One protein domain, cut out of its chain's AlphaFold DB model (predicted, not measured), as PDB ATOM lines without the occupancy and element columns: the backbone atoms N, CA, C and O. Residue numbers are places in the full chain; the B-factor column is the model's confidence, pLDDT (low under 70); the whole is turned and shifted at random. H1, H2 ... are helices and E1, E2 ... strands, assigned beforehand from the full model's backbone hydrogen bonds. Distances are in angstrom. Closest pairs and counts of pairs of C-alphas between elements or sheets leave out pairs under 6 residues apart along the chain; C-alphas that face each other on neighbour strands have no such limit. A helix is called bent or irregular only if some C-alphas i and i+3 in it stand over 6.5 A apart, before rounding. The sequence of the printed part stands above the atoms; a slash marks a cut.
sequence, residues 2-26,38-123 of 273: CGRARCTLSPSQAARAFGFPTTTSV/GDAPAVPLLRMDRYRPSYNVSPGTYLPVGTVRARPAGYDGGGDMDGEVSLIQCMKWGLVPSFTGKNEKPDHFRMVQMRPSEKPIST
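What this domain is: This is residues 2 to 26 and 38 to 123 of the 273 residues of an uncharacterized protein of Oryza meridionalis (UniProt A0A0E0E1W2). There is little regular structure: a bent hairpin, E3 and E4, makes the middle, H1 packs on it near the bend, a small pair, E1 and E2, sits near E3's beginning, and residues 76 to 81, 98 to 104 and 115 to 123 stick out. The 111 printed residues have E1, H1, E2, E3, E4 in order, two antiparallel sheets, class mixed, with 33 residues in named elements. The whole is loose, radius of gyration of the C-alphas 16.8 A, spanning 48 by 34 by 30 A.

Where its parts are: Find C-alpha 62 at (106.004, 114.949, 87.351), where E3, residues 62 to 70, begins its 23.2 A; E4, residues 84 to 92, runs 23.1 A and ends at C-alpha 92 at (109.144, 117.017, 89.378). Look for H1 at residues 11 to 18, E1 at 5 to 7, E2 at 54 to 57.

How they stand to each other: In the E3 and E4 hairpin, antiparallel at 155 degrees, N 65 and O 89, 2.8 A apart, are within hydrogen-bond range. H1 and E3 come closest at the C-alphas of Phe 18 and Gly 66, 6.3 A. In H1 every O i to N i+4 pair is within range. E1 and E2 are antiparallel; N 54 and O 7 are 2.8 A apart. E2 is apart from E3 and E4.

The domain as a whole: The farthest C-alphas, Val 26 and Asn 103, are 52.7 A apart. Residues 27 to 37 are cut, a 10.9 A gap between C-alphas 26 and 38. The E3 to E4 link is long. Find pLDDT under 70 at residues 24 to 26, 38, 71 to 83 and 109 to 123.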
ATOM      1  N   CYS A   2     115.200 103.457  96.286       78.56
ATOM      2  CA  CYS A   2     113.964 103.489  95.502       78.56
ATOM      3  C   CYS A   2     114.152 104.453  94.316       78.56
ATOM      4  O   CYS A   2     114.223 105.667  94.480       78.56
ATOM      5  N   GLY A   3     114.313 103.897  93.113       87.81
ATOM      6  CA  GLY A   3     114.495 104.660  91.866       87.81
ATOM      7  C   GLY A   3     113.342 104.506  90.874       87.81
ATOM      8  O   GLY A   3     113.416 105.021  89.762       87.81
ATOM      9  N   ARG A   4     112.294 103.767  91.252       92.81
ATOM     10  CA  ARG A   4     111.065 103.579  90.478       92.81
ATOM     11  C   ARG A   4     109.868 103.553  91.415       92.81
ATOM     12  O   ARG A   4     109.991 103.095  92.549       92.81
ATOM     13  N   ALA A   5     108.729 104.025  90.927       93.56
ATOM     14  CA  ALA A   5     107.461 103.948  91.636       93.56
ATOM     15  C   ALA A   5     106.307 103.711  90.655       93.56
ATOM     16  O   ALA A   5     106.476 103.788  89.437       93.56
ATOM     17  N   ARG A   6     105.124 103.441  91.202       95.25
ATOM     18  CA  ARG A   6     103.854 103.421  90.477       95.25
ATOM     19  C   ARG A   6     103.015 104.597  90.959       95.25
ATOM     20  O   ARG A   6     102.816 104.744  92.158       95.25
ATOM     21  N   CYS A   7     102.502 105.403  90.036       94.88
ATOM     22  CA  CYS A   7     101.595 106.502  90.347       94.88
ATOM     23  C   CYS A   7     100.524 106.579  89.258       94.88
ATOM     24  O   CYS A   7     100.764 107.110  88.180       94.88
ATOM     25  N   THR A   8      99.366 105.970  89.521       96.19
ATOM     26  CA  THR A   8      98.249 105.867  88.563       96.19
ATOM     27  C   THR A   8      96.969 106.530  89.067       96.19
ATOM     28  O   THR A   8      95.926 106.383  88.442       96.19
ATOM     29  N   LEU A   9      97.023 107.200  90.224       92.69
ATOM     30  CA  LEU A   9      95.846 107.790  90.860       92.69
ATOM     31  C   LEU A   9      95.385 109.027  90.089       92.69
ATOM     32  O   LEU A   9      96.224 109.824  89.667       92.69
ATOM     33  N   SER A  10      94.072 109.200  89.940       91.00
ATOM     34  CA  SER A  10      93.486 110.472  89.502       91.00
ATOM     35  C   SER A  10      93.658 111.554  90.584       91.00
ATOM     36  O   SER A  10      93.907 111.215  91.743       91.00
ATOM     37  N   PRO A  11      93.503 112.854  90.261       88.88
ATOM     38  CA  PRO A  11      93.588 113.925  91.258       88.88
ATOM     39  C   PRO A  11      92.655 113.718  92.462       88.88
ATOM     40  O   PRO A  11      93.095 113.845  93.601       88.88
ATOM     41  N   SER A  12      91.409 113.294  92.230       90.00
ATOM     42  CA  SER A  12      90.446 112.944  93.284       90.00
ATOM     43  C   SER A  12      90.914 111.791  94.169       90.00
ATOM     44  O   SER A  12      90.788 111.820  95.389       90.00
ATOM     45  N   GLN A  13      91.466 110.739  93.561       92.06
ATOM     46  CA  GLN A  13      92.000 109.600  94.309       92.06
ATOM     47  C   GLN A  13      93.246 109.986  95.107       92.06
ATOM     48  O   GLN A  13      93.414 109.508  96.224       92.06
ATOM     49  N   ALA A  14      94.092 110.859  94.558       91.75
ATOM     50  CA  ALA A  14      95.241 111.406  95.263       91.75
ATOM     51  C   ALA A  14      94.796 112.252  96.464       91.75
ATOM     52  O   ALA A  14      95.322 112.049  97.549       91.75
ATOM     53  N   ALA A  15      93.784 113.115  96.313       91.12
ATOM     54  CA  ALA A  15      93.213 113.886  97.421       91.12
ATOM     55  C   ALA A  15      92.737 112.988  98.562       91.12
ATOM     56  O   ALA A  15      93.178 113.159  99.694       91.12
ATOM     57  N   ARG A  16      91.950 111.953  98.245       90.81
ATOM     58  CA  ARG A  16      91.515 110.957  99.235       90.81
ATOM     59  C   ARG A  16      92.694 110.247  99.898       90.81
ATOM     60  O   ARG A  16      92.706 110.089 101.112       90.81
ATOM     61  N   ALA A  17      93.701 109.852  99.118       91.81
ATOM     62  CA  ALA A  17      94.898 109.193  99.639       91.81
ATOM     63  C   ALA A  17      95.750 110.112 100.534       91.81
ATOM     64  O   ALA A  17      96.399 109.623 101.455       91.81
ATOM     65  N   PHE A  18      95.740 111.425 100.285       90.75
ATOM     66  CA  PHE A  18      96.378 112.428 101.139       90.75
ATOM     67  C   PHE A  18      95.531 112.812 102.362       90.75
ATOM     68  O   PHE A  18      96.035 113.508 103.236       90.75
ATOM     69  N   GLY A  19      94.271 112.369 102.442       90.38
ATOM     70  CA  GLY A  19      93.333 112.785 103.488       90.38
ATOM     71  C   GLY A  19      92.768 114.194 103.284       90.38
ATOM     72  O   GLY A  19      92.286 114.802 104.232       90.38
ATOM     73  N   PHE A  20      92.839 114.729 102.064       89.50
ATOM     74  CA  PHE A  20      92.266 116.025 101.714       89.50
ATOM     75  C   PHE A  20      90.766 115.912 101.427       89.50
ATOM     76  O   PHE A  20      90.327 114.884 100.897       89.50
ATOM     77  N   PRO A  21      89.976 116.959 101.738       83.75
ATOM     78  CA  PRO A  21      88.541 116.939 101.506       83.75
ATOM     79  C   PRO A  21      88.233 116.767 100.016       83.75
ATOM     80  O   PRO A  21      88.895 117.327  99.136       83.75
ATOM     81  N   THR A  22      87.199 115.983  99.740       83.31
ATOM     82  CA  THR A  22      86.572 115.862  98.423       83.31
ATOM     83  C   THR A  22      85.148 116.362  98.522       83.31
ATOM     84  O   THR A  22      84.506 116.189  99.557       83.31
ATOM     85  N   THR A  23      84.638 116.955  97.452       75.19
ATOM     86  CA  THR A  23      83.211 117.235  97.340       75.19
ATOM     87  C   THR A  23      82.497 115.882  97.327       75.19
ATOM     88  O   THR A  23      82.654 115.102  96.403       75.19
ATOM     89  N   THR A  24      81.801 115.509  98.394       59.94
ATOM     90  CA  THR A  24      80.903 114.346  98.378       59.94
ATOM     91  C   THR A  24      79.489 114.884  98.440       59.94
ATOM     92  O   THR A  24      79.170 115.663  99.336       59.94
ATOM     93  N   SER A  25      78.635 114.497  97.493       52.81
ATOM     94  CA  SER A  25      77.207 114.798  97.575       52.81
ATOM     95  C   SER A  25      76.611 114.188  98.852       52.81
ATOM     96  O   SER A  25      76.704 112.974  99.031       52.81
ATOM     97  N   VAL A  26      75.924 115.035  99.637       44.78
ATOM     98  CA  VAL A  26      75.099 114.770 100.845       44.78
ATOM     99  C   VAL A  26      75.911 114.770 102.163       44.78
ATOM    100  O   VAL A  26      76.813 113.964 102.330       44.78
ATOM    101  N   GLY A  38      79.849 114.884  92.316       56.72
ATOM    102  CA  GLY A  38      81.214 114.962  91.823       56.72
ATOM    103  C   GLY A  38      82.201 114.631  92.928       56.72
ATOM    104  O   GLY A  38      82.372 115.453  93.809       56.72
ATOM    105  N   ASP A  39      82.905 113.502  92.835       71.62
ATOM    106  CA  ASP A  39      84.069 113.111  93.659       71.62
ATOM    107  C   ASP A  39      85.308 114.018  93.407       71.62
ATOM    108  O   ASP A  39      86.453 113.557  93.365       71.62
ATOM    109  N   ALA A  40      85.126 115.309  93.134       82.69
ATOM    110  CA  ALA A  40      86.222 116.224  92.844       82.69
ATOM    111  C   ALA A  40      87.039 116.533  94.118       82.69
ATOM    112  O   ALA A  40      86.508 116.541  95.232       82.69
ATOM    113  N   PRO A  41      88.356 116.769  93.997       84.44
ATOM    114  CA  PRO A  41      89.135 117.289  95.113       84.44
ATOM    115  C   PRO A  41      88.613 118.677  95.497       84.44
ATOM    116  O   PRO A  41      88.592 119.573  94.660       84.44
ATOM    117  N   ALA A  42      88.253 118.874  96.767       86.88
ATOM    118  CA  ALA A  42      87.840 120.175  97.306       86.88
ATOM    119  C   ALA A  42      89.052 121.047  97.695       86.88
ATOM    120  O   ALA A  42      88.951 121.956  98.514       86.88
ATOM    121  N   VAL A  43      90.224 120.732  97.135       88.38
ATOM    122  CA  VAL A  43      91.489 121.431  97.358       88.38
ATOM    123  C   VAL A  43      92.046 121.931  96.027       88.38
ATOM    124  O   VAL A  43      91.883 121.248  95.009       88.38
ATOM    125  N   PRO A  44      92.763 123.068  96.007       90.75
ATOM    126  CA  PRO A  44      93.370 123.576  94.786       90.75
ATOM    127  C   PRO A  44      94.313 122.558  94.135       90.75
ATOM    128  O   PRO A  44      95.137 121.915  94.795       90.75
ATOM    129  N   LEU A  45      94.220 122.453  92.810       92.44
ATOM    130  CA  LEU A  45      95.091 121.628  91.979       92.44
ATOM    131  C   LEU A  45      96.060 122.520  91.202       92.44
ATOM    132  O   LEU A  45      95.652 123.275  90.326       92.44
ATOM    133  N   LEU A  46      97.362 122.412  91.473       92.69
ATOM    134  CA  LEU A  46      98.378 123.238  90.816       92.69
ATOM    135  C   LEU A  46      99.240 122.423  89.849       92.69
ATOM    136  O   LEU A  46      99.941 121.488  90.248       92.69
ATOM    137  N   ARG A  47      99.283 122.860  88.583       92.38
ATOM    138  CA  ARG A  47     100.122 122.292  87.505       92.38
ATOM    139  C   ARG A  47      99.856 120.811  87.206       92.38
ATOM    140  O   ARG A  47     100.774 120.073  86.835       92.38
ATOM    141  N   MET A  48      98.624 120.355  87.434       92.69
ATOM    142  CA  MET A  48      98.223 118.960  87.216       92.69
ATOM    143  C   MET A  48      98.184 118.568  85.730       92.69
ATOM    144  O   MET A  48      98.247 117.383  85.426       92.69
ATOM    145  N   ASP A  49      98.204 119.535  84.812       94.00
ATOM    146  CA  ASP A  49      98.366 119.356  83.361       94.00
ATOM    147  C   ASP A  49      99.638 118.567  82.980       94.00
ATOM    148  O   ASP A  49      99.679 117.855  81.972       94.00
ATOM    149  N   ARG A  50     100.681 118.648  83.817       94.50
ATOM    150  CA  ARG A  50     101.959 117.953  83.597       94.50
ATOM    151  C   ARG A  50     101.991 116.535  84.151       94.50
ATOM    152  O   ARG A  50     102.924 115.790  83.845       94.50
ATOM    153  N   TYR A  51     101.017 116.161  84.976       94.75
ATOM    154  CA  TYR A  51     100.952 114.825  85.546       94.75
ATOM    155  C   TYR A  51     100.555 113.811  84.472       94.75
ATOM    156  O   TYR A  51      99.585 113.985  83.736       94.75
ATOM    157  N   ARG A  52     101.321 112.724  84.391       94.88
ATOM    158  CA  ARG A  52     101.053 111.602  83.492       94.88
ATOM    159  C   ARG A  52     101.003 110.320  84.330       94.88
ATOM    160  O   ARG A  52     102.066 109.834  84.722       94.88
ATOM    161  N   PRO A  53      99.800 109.791  84.630       95.31
ATOM    162  CA  PRO A  53      99.640 108.524  85.336       95.31
ATOM    163  C   PRO A  53     100.452 107.407  84.672       95.31
ATOM    164  O   PRO A  53     100.387 107.218  83.458       95.31
ATOM    165  N   SER A  54     101.225 106.659  85.455       95.62
ATOM    166  CA  SER A  54     102.053 105.564  84.955       95.62
ATOM    167  C   SER A  54     102.305 104.502  86.025       95.62
ATOM    168  O   SER A  54     102.522 104.784  87.206       95.62
ATOM    169  N   TYR A  55     102.327 103.245  85.587       96.56
ATOM    170  CA  TYR A  55     102.700 102.097  86.414       96.56
ATOM    171  C   TYR A  55     104.195 102.055  86.738       96.56
ATOM    172  O   TYR A  55     104.609 101.305  87.618       96.56
ATOM    173  N   ASN A  56     104.996 102.841  86.019       95.69
ATOM    174  CA  ASN A  56     106.444 102.821  86.096       95.69
ATOM    175  C   ASN A  56     106.990 104.235  85.875       95.69
ATOM    176  O   ASN A  56     107.320 104.627  84.755       95.69
ATOM    177  N   VAL A  57     107.036 105.017  86.950       94.88
ATOM    178  CA  VAL A  57     107.637 106.351  86.964       94.88
ATOM    179  C   VAL A  57     109.081 106.270  87.444       94.88
ATOM    180  O   VAL A  57     109.422 105.454  88.303       94.88
ATOM    181  N   SER A  58     109.926 107.135  86.894       93.12
ATOM    182  CA  SER A  58     111.329 107.308  87.277       93.12
ATOM    183  C   SER A  58     111.603 108.761  87.682       93.12
ATOM    184  O   SER A  58     110.807 109.649  87.348       93.12
ATOM    185  N   PRO A  59     112.735 109.039  88.349       93.56
ATOM    186  CA  PRO A  59     113.227 110.395  88.549       93.56
ATOM    187  C   PRO A  59     113.149 111.247  87.279       93.56
ATOM    188  O   PRO A  59     113.381 110.760  86.173       93.56
ATOM    189  N   GLY A  60     112.794 112.516  87.446       90.44
ATOM    190  CA  GLY A  60     112.502 113.470  86.380       90.44
ATOM    191  C   GLY A  60     111.024 113.536  85.977       90.44
ATOM    192  O   GLY A  60     110.635 114.483  85.295       90.44
ATOM    193  N   THR A  61     110.193 112.585  86.418       93.62
ATOM    194  CA  THR A  61     108.747 112.569  86.132       93.62
ATOM    195  C   THR A  61     107.987 113.520  87.056       93.62
ATOM    196  O   THR A  61     108.358 113.698  88.215       93.62
ATOM    197  N   TYR A  62     106.913 114.125  86.558       95.12
ATOM    198  CA  TYR A  62     106.004 114.949  87.351       95.12
ATOM    199  C   TYR A  62     105.002 114.080  88.119       95.12
ATOM    200  O   TYR A  62     104.302 113.270  87.513       95.12
ATOM    201  N   LEU A  63     104.939 114.249  89.442       95.56
ATOM    202  CA  LEU A  63     104.084 113.486  90.354       95.56
ATOM    203  C   LEU A  63     103.219 114.430  91.204       95.56
ATOM    204  O   LEU A  63     103.667 115.538  91.517       95.56
ATOM    205  N   PRO A  64     101.996 114.020  91.585       95.69
ATOM    206  CA  PRO A  64     101.176 114.771  92.525       95.69
ATOM    207  C   PRO A  64     101.805 114.721  93.920       95.69
ATOM    208  O   PRO A  64     102.158 113.653  94.418       95.69
ATOM    209  N   VAL A  65     101.928 115.885  94.549       94.75
ATOM    210  CA  VAL A  65     102.431 116.047  95.912       94.75
ATOM    211  C   VAL A  65     101.384 116.818  96.702       94.75
ATOM    212  O   VAL A  65     101.015 117.929  96.320       94.75
ATOM    213  N   GLY A  66     100.894 116.224  97.789       93.25
ATOM    214  CA  GLY A  66     100.095 116.946  98.771       93.25
ATOM    215  C   GLY A  66     100.991 117.895  99.560       93.25
ATOM    216  O   GLY A  66     102.024 117.479 100.085       93.25
ATOM    217  N   THR A  67     100.627 119.172  99.610       89.81
ATOM    218  CA  THR A  67     101.344 120.190 100.382       89.81
ATOM    219  C   THR A  67     100.350 121.042 101.141       89.81
ATOM    220  O   THR A  67      99.273 121.324 100.620       89.81
ATOM    221  N   VAL A  68     100.741 121.510 102.315       88.75
ATOM    222  CA  VAL A  68      99.990 122.510 103.069       88.75
ATOM    223  C   VAL A  68     100.798 123.814 103.025       88.75
ATOM    224  O   VAL A  68     102.035 123.780 103.013       88.75
ATOM    225  N   ARG A  69     100.130 124.947 102.793       83.06
ATOM    226  CA  ARG A  69     100.770 126.261 102.618       83.06
ATOM    227  C   ARG A  69     100.015 127.340 103.359       83.06
ATOM    228  O   ARG A  69      98.794 127.331 103.350       83.06
ATOM    229  N   ALA A  70     100.728 128.341 103.863       77.75
ATOM    230  CA  ALA A  70     100.088 129.543 104.377       77.75
ATOM    231  C   ALA A  70      99.178 130.192 103.312       77.75
ATOM    232  O   ALA A  70      99.535 130.289 102.133       77.75
ATOM    233  N   ARG A  71      98.002 130.627 103.754       66.62
ATOM    234  CA  ARG A  71      96.966 131.298 102.982       66.62
ATOM    235  C   ARG A  71      97.521 132.623 102.450       66.62
ATOM    236  O   ARG A  71      98.080 133.396 103.234       66.62
ATOM    237  N   PRO A  72      97.383 132.918 101.147       57.66
ATOM    238  CA  PRO A  72      97.693 134.247 100.642       57.66
ATOM    239  C   PRO A  72      96.757 135.271 101.301       57.66
ATOM    240  O   PRO A  72      95.568 135.008 101.506       57.66
ATOM    241  N   ALA A  73      97.302 136.427 101.682       50.09
ATOM    242  CA  ALA A  73      96.519 137.511 102.267       50.09
ATOM    243  C   ALA A  73      95.500 138.011 101.227       50.09
ATOM    244  O   ALA A  73      95.906 138.563 100.208       50.09
ATOM    245  N   GLY A  74      94.202 137.793 101.468       54.41
ATOM    246  CA  GLY A  74      93.119 138.216 100.568       54.41
ATOM    247  C   GLY A  74      92.075 137.147 100.232       54.41
ATOM    248  O   GLY A  74      91.039 137.488  99.681       54.41
ATOM    249  N   TYR A  75      92.294 135.875 100.584       51.25
ATOM    250  CA  TYR A  75      91.241 134.856 100.489       51.25
ATOM    251  C   TYR A  75      90.245 135.076 101.650       51.25
ATOM    252  O   TYR A  75      90.669 135.213 102.798       51.25
ATOM    253  N   ASP A  76      88.946 135.137 101.361       56.25
ATOM    254  CA  ASP A  76      87.847 135.532 102.266       56.25
ATOM    255  C   ASP A  76      86.977 134.355 102.744       56.25
ATOM    256  O   ASP A  76      86.139 134.526 103.626       56.25
ATOM    257  N   GLY A  77      87.218 133.138 102.243       55.34
ATOM    258  CA  GLY A  77      86.580 131.909 102.722       55.34
ATOM    259  C   GLY A  77      86.656 131.767 104.248       55.34
ATOM    260  O   GLY A  77      87.730 131.524 104.807       55.34
ATOM    261  N   GLY A  78      85.524 131.987 104.912       50.12
ATOM    262  CA  GLY A  78      85.373 131.945 106.359       50.12
ATOM    263  C   GLY A  78      85.543 130.527 106.888       50.12
ATOM    264  O   GLY A  78      84.688 129.670 106.694       50.12
ATOM    265  N   GLY A  79      86.655 130.292 107.569       52.03
ATOM    266  CA  GLY A  79      86.910 129.087 108.337       52.03
ATOM    267  C   GLY A  79      87.947 129.419 109.394       52.03
ATOM    268  O   GLY A  79      89.045 129.858 109.059       52.03
ATOM    269  N   ASP A  80      87.571 129.264 110.659       51.19
ATOM    270  CA  ASP A  80      88.372 129.559 111.853       51.19
ATOM    271  C   ASP A  80      89.455 128.488 112.088       51.19
ATOM    272  O   ASP A  80      89.506 127.829 113.122       51.19
ATOM    273  N   MET A  81      90.279 128.253 111.067       55.53
ATOM    274  CA  MET A  81      91.410 127.330 111.095       55.53
ATOM    275  C   MET A  81      92.612 128.065 110.502       55.53
ATOM    276  O   MET A  81      92.711 128.251 109.289       55.53
ATOM    277  N   ASP A  82      93.430 128.621 111.399       55.88
ATOM    278  CA  ASP A  82      94.889 128.773 111.302       55.88
ATOM    279  C   ASP A  82      95.532 128.879 109.908       55.88
ATOM    280  O   ASP A  82      96.562 128.280 109.650       55.88
ATOM    281  N   GLY A  83      94.995 129.716 109.019       63.78
ATOM    282  CA  GLY A  83      95.706 130.298 107.878       63.78
ATOM    283  C   GLY A  83      96.468 129.332 106.960       63.78
ATOM    284  O   GLY A  83      97.339 129.810 106.241       63.78
ATOM    285  N   GLU A  84      96.188 128.028 106.952       79.31
ATOM    286  CA  GLU A  84      96.871 127.027 106.129       79.31
ATOM    287  C   GLU A  84      95.896 126.401 105.124       79.31
ATOM    288  O   GLU A  84      94.782 126.000 105.444       79.31
ATOM    289  N   VAL A  85      96.318 126.324 103.866       84.00
ATOM    290  CA  VAL A  85      95.554 125.782 102.746       84.00
ATOM    291  C   VAL A  85      96.241 124.508 102.271       84.00
ATOM    292  O   VAL A  85      97.383 124.530 101.799       84.00
ATOM    293  N   SER A  86      95.528 123.388 102.377       89.12
ATOM    294  CA  SER A  86      95.924 122.129 101.743       89.12
ATOM    295  C   SER A  86      95.717 122.221 100.235       89.12
ATOM    296  O   SER A  86      94.668 122.663  99.774       89.12
ATOM    297  N   LEU A  87      96.706 121.790  99.456       92.06
ATOM    298  CA  LEU A  87      96.630 121.751  98.000       92.06
ATOM    299  C   LEU A  87      97.403 120.565  97.430       92.06
ATOM    300  O   LEU A  87      98.340 120.046  98.042       92.06
ATOM    301  N   ILE A  88      97.041 120.158  96.217       93.75
ATOM    302  CA  ILE A  88      97.787 119.151  95.461       93.75
ATOM    303  C   ILE A  88      98.570 119.870  94.377       93.75
ATOM    304  O   ILE A  88      98.003 120.445  93.449       93.75
ATOM    305  N   GLN A  89      99.894 119.812  94.471       94.56
ATOM    306  CA  GLN A  89     100.777 120.379  93.469       94.56
ATOM    307  C   GLN A  89     101.510 119.279  92.717       94.56
ATOM    308  O   GLN A  89     102.182 118.432  93.298       94.56
ATOM    309  N   CYS A  90     101.485 119.355  91.392       94.88
ATOM    310  CA  CYS A  90     102.357 118.532  90.583       94.88
ATOM    311  C   CYS A  90     103.796 119.078  90.612       94.88
ATOM    312  O   CYS A  90     104.069 120.231  90.231       94.88
ATOM    313  N   MET A  91     104.735 118.248  91.065       94.00
ATOM    314  CA  MET A  91     106.157 118.575  91.180       94.00
ATOM    315  C   MET A  91     107.017 117.524  90.484       94.00
ATOM    316  O   MET A  91     106.632 116.365  90.355       94.00
ATOM    317  N   LYS A  92     108.196 117.934  90.009       93.38
ATOM    318  CA  LYS A  92     109.144 117.017  89.378       93.38
ATOM    319  C   LYS A  92     109.843 116.180  90.451       93.38
ATOM    320  O   LYS A  92     110.353 116.729  91.422       93.38
ATOM    321  N   TRP A  93     109.888 114.867  90.257       93.06
ATOM    322  CA  TRP A  93     110.597 113.950  91.139       93.06
ATOM    323  C   TRP A  93     112.113 114.074  90.939       93.06
ATOM    324  O   TRP A  93     112.631 113.766  89.870       93.06
ATOM    325  N   GLY A  94     112.822 114.524  91.970       89.06
ATOM    326  CA  GLY A  94     114.251 114.844  91.921       89.06
ATOM    327  C   GLY A  94     114.451 116.336  92.139       89.06
ATOM    328  O   GLY A  94     114.081 117.148  91.291       89.06
ATOM    329  N   LEU A  95     114.993 116.685  93.308       84.12
ATOM    330  CA  LEU A  95     115.220 118.075  93.691       84.12
ATOM    331  C   LEU A  95     116.204 118.717  92.718       84.12
ATOM    332  O   LEU A  95     117.216 118.118  92.386       84.12
ATOM    333  N   VAL A  96     115.916 119.941  92.292       81.44
ATOM    334  CA  VAL A  96     116.870 120.781  91.567       81.44
ATOM    335  C   VAL A  96     117.124 121.993  92.454       81.44
ATOM    336  O   VAL A  96     116.241 122.847  92.563       81.44
ATOM    337  N   PRO A  97     118.266 122.050  93.161       80.69
ATOM    338  CA  PRO A  97     118.593 123.187  94.007       80.69
ATOM    339  C   PRO A  97     118.610 124.491  93.209       80.69
ATOM    340  O   PRO A  97     119.032 124.508  92.054       80.69
ATOM    341  N   SER A  98     118.215 125.598  93.835       74.50
ATOM    342  CA  SER A  98     118.167 126.910  93.174       74.50
ATOM    343  C   SER A  98     119.536 127.432  92.727       74.50
ATOM    344  O   SER A  98     119.599 128.275  91.841       74.50
ATOM    345  N   PHE A  99     120.622 126.931  93.323       76.44
ATOM    346  CA  PHE A  99     121.997 127.261  92.941       76.44
ATOM    347  C   PHE A  99     122.532 126.411  91.777       76.44
ATOM    348  O   PHE A  99     123.669 126.616  91.361       76.44
ATOM    349  N   THR A 100     121.754 125.450  91.265       76.31
ATOM    350  CA  THR A 100     122.142 124.669  90.079       76.31
ATOM    351  C   THR A 100     122.207 125.615  88.883       76.31
ATOM    352  O   THR A 100     121.264 126.376  88.647       76.31
ATOM    353  N   GLY A 101     123.312 125.603  88.136       72.62
ATOM    354  CA  GLY A 101     123.475 126.503  86.994       72.62
ATOM    355  C   GLY A 101     122.378 126.282  85.947       72.62
ATOM    356  O   GLY A 101     121.998 125.146  85.676       72.62
ATOM    357  N   LYS A 102     121.892 127.353  85.301       73.38
ATOM    358  CA  LYS A 102     120.838 127.274  84.259       73.38
ATOM    359  C   LYS A 102     121.201 126.331  83.097       73.38
ATOM    360  O   LYS A 102     120.313 125.780  82.457       73.38
ATOM    361  N   ASN A 103     122.500 126.134  82.857       73.50
ATOM    362  CA  ASN A 103     123.049 125.284  81.794       73.50
ATOM    363  C   ASN A 103     123.507 123.900  82.291       73.50
ATOM    364  O   ASN A 103     123.979 123.086  81.501       73.50
ATOM    365  N   GLU A 104     123.408 123.626  83.592       75.38
ATOM    366  CA  GLU A 104     123.808 122.347  84.166       75.38
ATOM    367  C   GLU A 104     122.636 121.367  84.077       75.38
ATOM    368  O   GLU A 104     121.543 121.635  84.575       75.38
ATOM    369  N   LYS A 105     122.847 120.216  83.423       73.88
ATOM    370  CA  LYS A 105     121.827 119.165  83.335       73.88
ATOM    371  C   LYS A 105     121.533 118.655  84.751       73.88
ATOM    372  O   LYS A 105     122.414 118.024  85.335       73.88
ATOM    373  N   PRO A 106     120.315 118.840  85.292       74.50
ATOM    374  CA  PRO A 106     120.040 118.394  86.646       74.50
ATOM    375  C   PRO A 106     120.094 116.866  86.710       74.50
ATOM    376  O   PRO A 106     119.389 116.166  85.970       74.50
ATOM    377  N   ASP A 107     120.934 116.337  87.596       76.44
ATOM    378  CA  ASP A 107     120.989 114.904  87.869       76.44
ATOM    379  C   ASP A 107     119.889 114.523  88.860       76.44
ATOM    380  O   ASP A 107     120.066 114.494  90.080       76.44
ATOM    381  N   HIS A 108     118.717 114.232  88.305       74.44
ATOM    382  CA  HIS A 108     117.546 113.876  89.091       74.44
ATOM    383  C   HIS A 108     117.779 112.585  89.889       74.44
ATOM    384  O   HIS A 108     117.282 112.489  91.002       74.44
ATOM    385  N   PHE A 109     118.564 111.620  89.393       65.44
ATOM    386  CA  PHE A 109     118.776 110.338  90.076       65.44
ATOM    387  C   PHE A 109     119.622 110.478  91.341       65.44
ATOM    388  O   PHE A 109     119.312 109.849  92.354       65.44
ATOM    389  N   ARG A 110     120.643 111.339  91.318       68.94
ATOM    390  CA  ARG A 110     121.459 111.619  92.511       68.94
ATOM    391  C   ARG A 110     120.687 112.355  93.605       68.94
ATOM    392  O   ARG A 110     121.039 112.236  94.773       68.94
ATOM    393  N   MET A 111     119.636 113.088  93.240       68.44
ATOM    394  CA  MET A 111     118.900 113.982  94.144       68.44
ATOM    395  C   MET A 111     117.514 113.452  94.553       68.44
ATOM    396  O   MET A 111     116.729 114.172  95.169       68.44
ATOM    397  N   VAL A 112     117.195 112.197  94.218       58.00
ATOM    398  CA  VAL A 112     115.923 111.530  94.573       58.00
ATOM    399  C   VAL A 112     115.917 110.964  95.982       58.00
ATOM    400  O   VAL A 112     114.855 110.818  96.581       58.00
ATOM    401  N   GLN A 113     117.090 110.633  96.515       62.81
ATOM    402  CA  GLN A 113     117.200 109.954  97.794       62.81
ATOM    403  C   GLN A 113     118.171 110.688  98.700       62.81
ATOM    404  O   GLN A 113     119.384 110.563  98.563       62.81
ATOM    405  N   MET A 114     117.627 111.434  99.653       60.53
ATOM    406  CA  MET A 114     118.422 111.935 100.764       60.53
ATOM    407  C   MET A 114     118.479 110.846 101.835       60.53
ATOM    408  O   MET A 114     117.440 110.351 102.276       60.53
ATOM    409  N   ARG A 115     119.687 110.431 102.233       60.38
ATOM    410  CA  ARG A 115     119.848 109.502 103.356       60.38
ATOM    411  C   ARG A 115     119.623 110.267 104.664       60.38
ATOM    412  O   ARG A 115     120.281 111.287 104.860       60.38
ATOM    413  N   PRO A 116     118.760 109.783 105.575       58.81
ATOM    414  CA  PRO A 116     118.460 110.479 106.830       58.81
ATOM    415  C   PRO A 116     119.684 110.654 107.748       58.81
ATOM    416  O   PRO A 116     119.643 111.459 108.668       58.81
ATOM    417  N   SER A 117     120.785 109.939 107.486       57.06
ATOM    418  CA  SER A 117     122.009 109.947 108.294       57.06
ATOM    419  C   SER A 117     123.122 110.883 107.801       57.06
ATOM    420  O   SER A 117     124.114 111.033 108.506       57.06
ATOM    421  N   GLU A 118     123.034 111.475 106.600       53.56
ATOM    422  CA  GLU A 118     124.214 112.092 105.954       53.56
ATOM    423  C   GLU A 118     124.325 113.618 106.042       53.56
ATOM    424  O   GLU A 118     125.309 114.161 105.547       53.56
ATOM    425  N   LYS A 119     123.373 114.303 106.682       54.81
ATOM    426  CA  LYS A 119     123.400 115.700 107.177       54.81
ATOM    427  C   LYS A 119     121.955 116.075 107.524       54.81
ATOM    428  O   LYS A 119     121.048 115.574 106.857       54.81
ATOM    429  N   PRO A 120     121.699 116.970 108.498       50.88
ATOM    430  CA  PRO A 120     120.358 117.511 108.658       50.88
ATOM    431  C   PRO A 120     119.937 118.142 107.327       50.88
ATOM    432  O   PRO A 120     120.727 118.868 106.707       50.88
ATOM    433  N   ILE A 121     118.696 117.860 106.913       55.31
ATOM    434  CA  ILE A 121     118.035 118.400 105.711       55.31
ATOM    435  C   ILE A 121     118.384 119.888 105.555       55.31
ATOM    436  O   ILE A 121     118.762 120.331 104.483       55.31
ATOM    437  N   SER A 122     118.438 120.623 106.665       53.03
ATOM    438  CA  SER A 122     118.967 121.984 106.807       53.03
ATOM    439  C   SER A 122     120.136 122.383 105.881       53.03
ATOM    440  O   SER A 122     120.074 123.448 105.280       53.03
ATOM    441  N   THR A 123     121.185 121.578 105.668       54.06
ATOM    442  CA  THR A 123     122.381 122.058 104.924       54.06
ATOM    443  C   THR A 123     122.167 122.312 103.425       54.06
ATOM    444  O   THR A 123     122.874 123.138 102.850       54.06
TER     445      THR A 123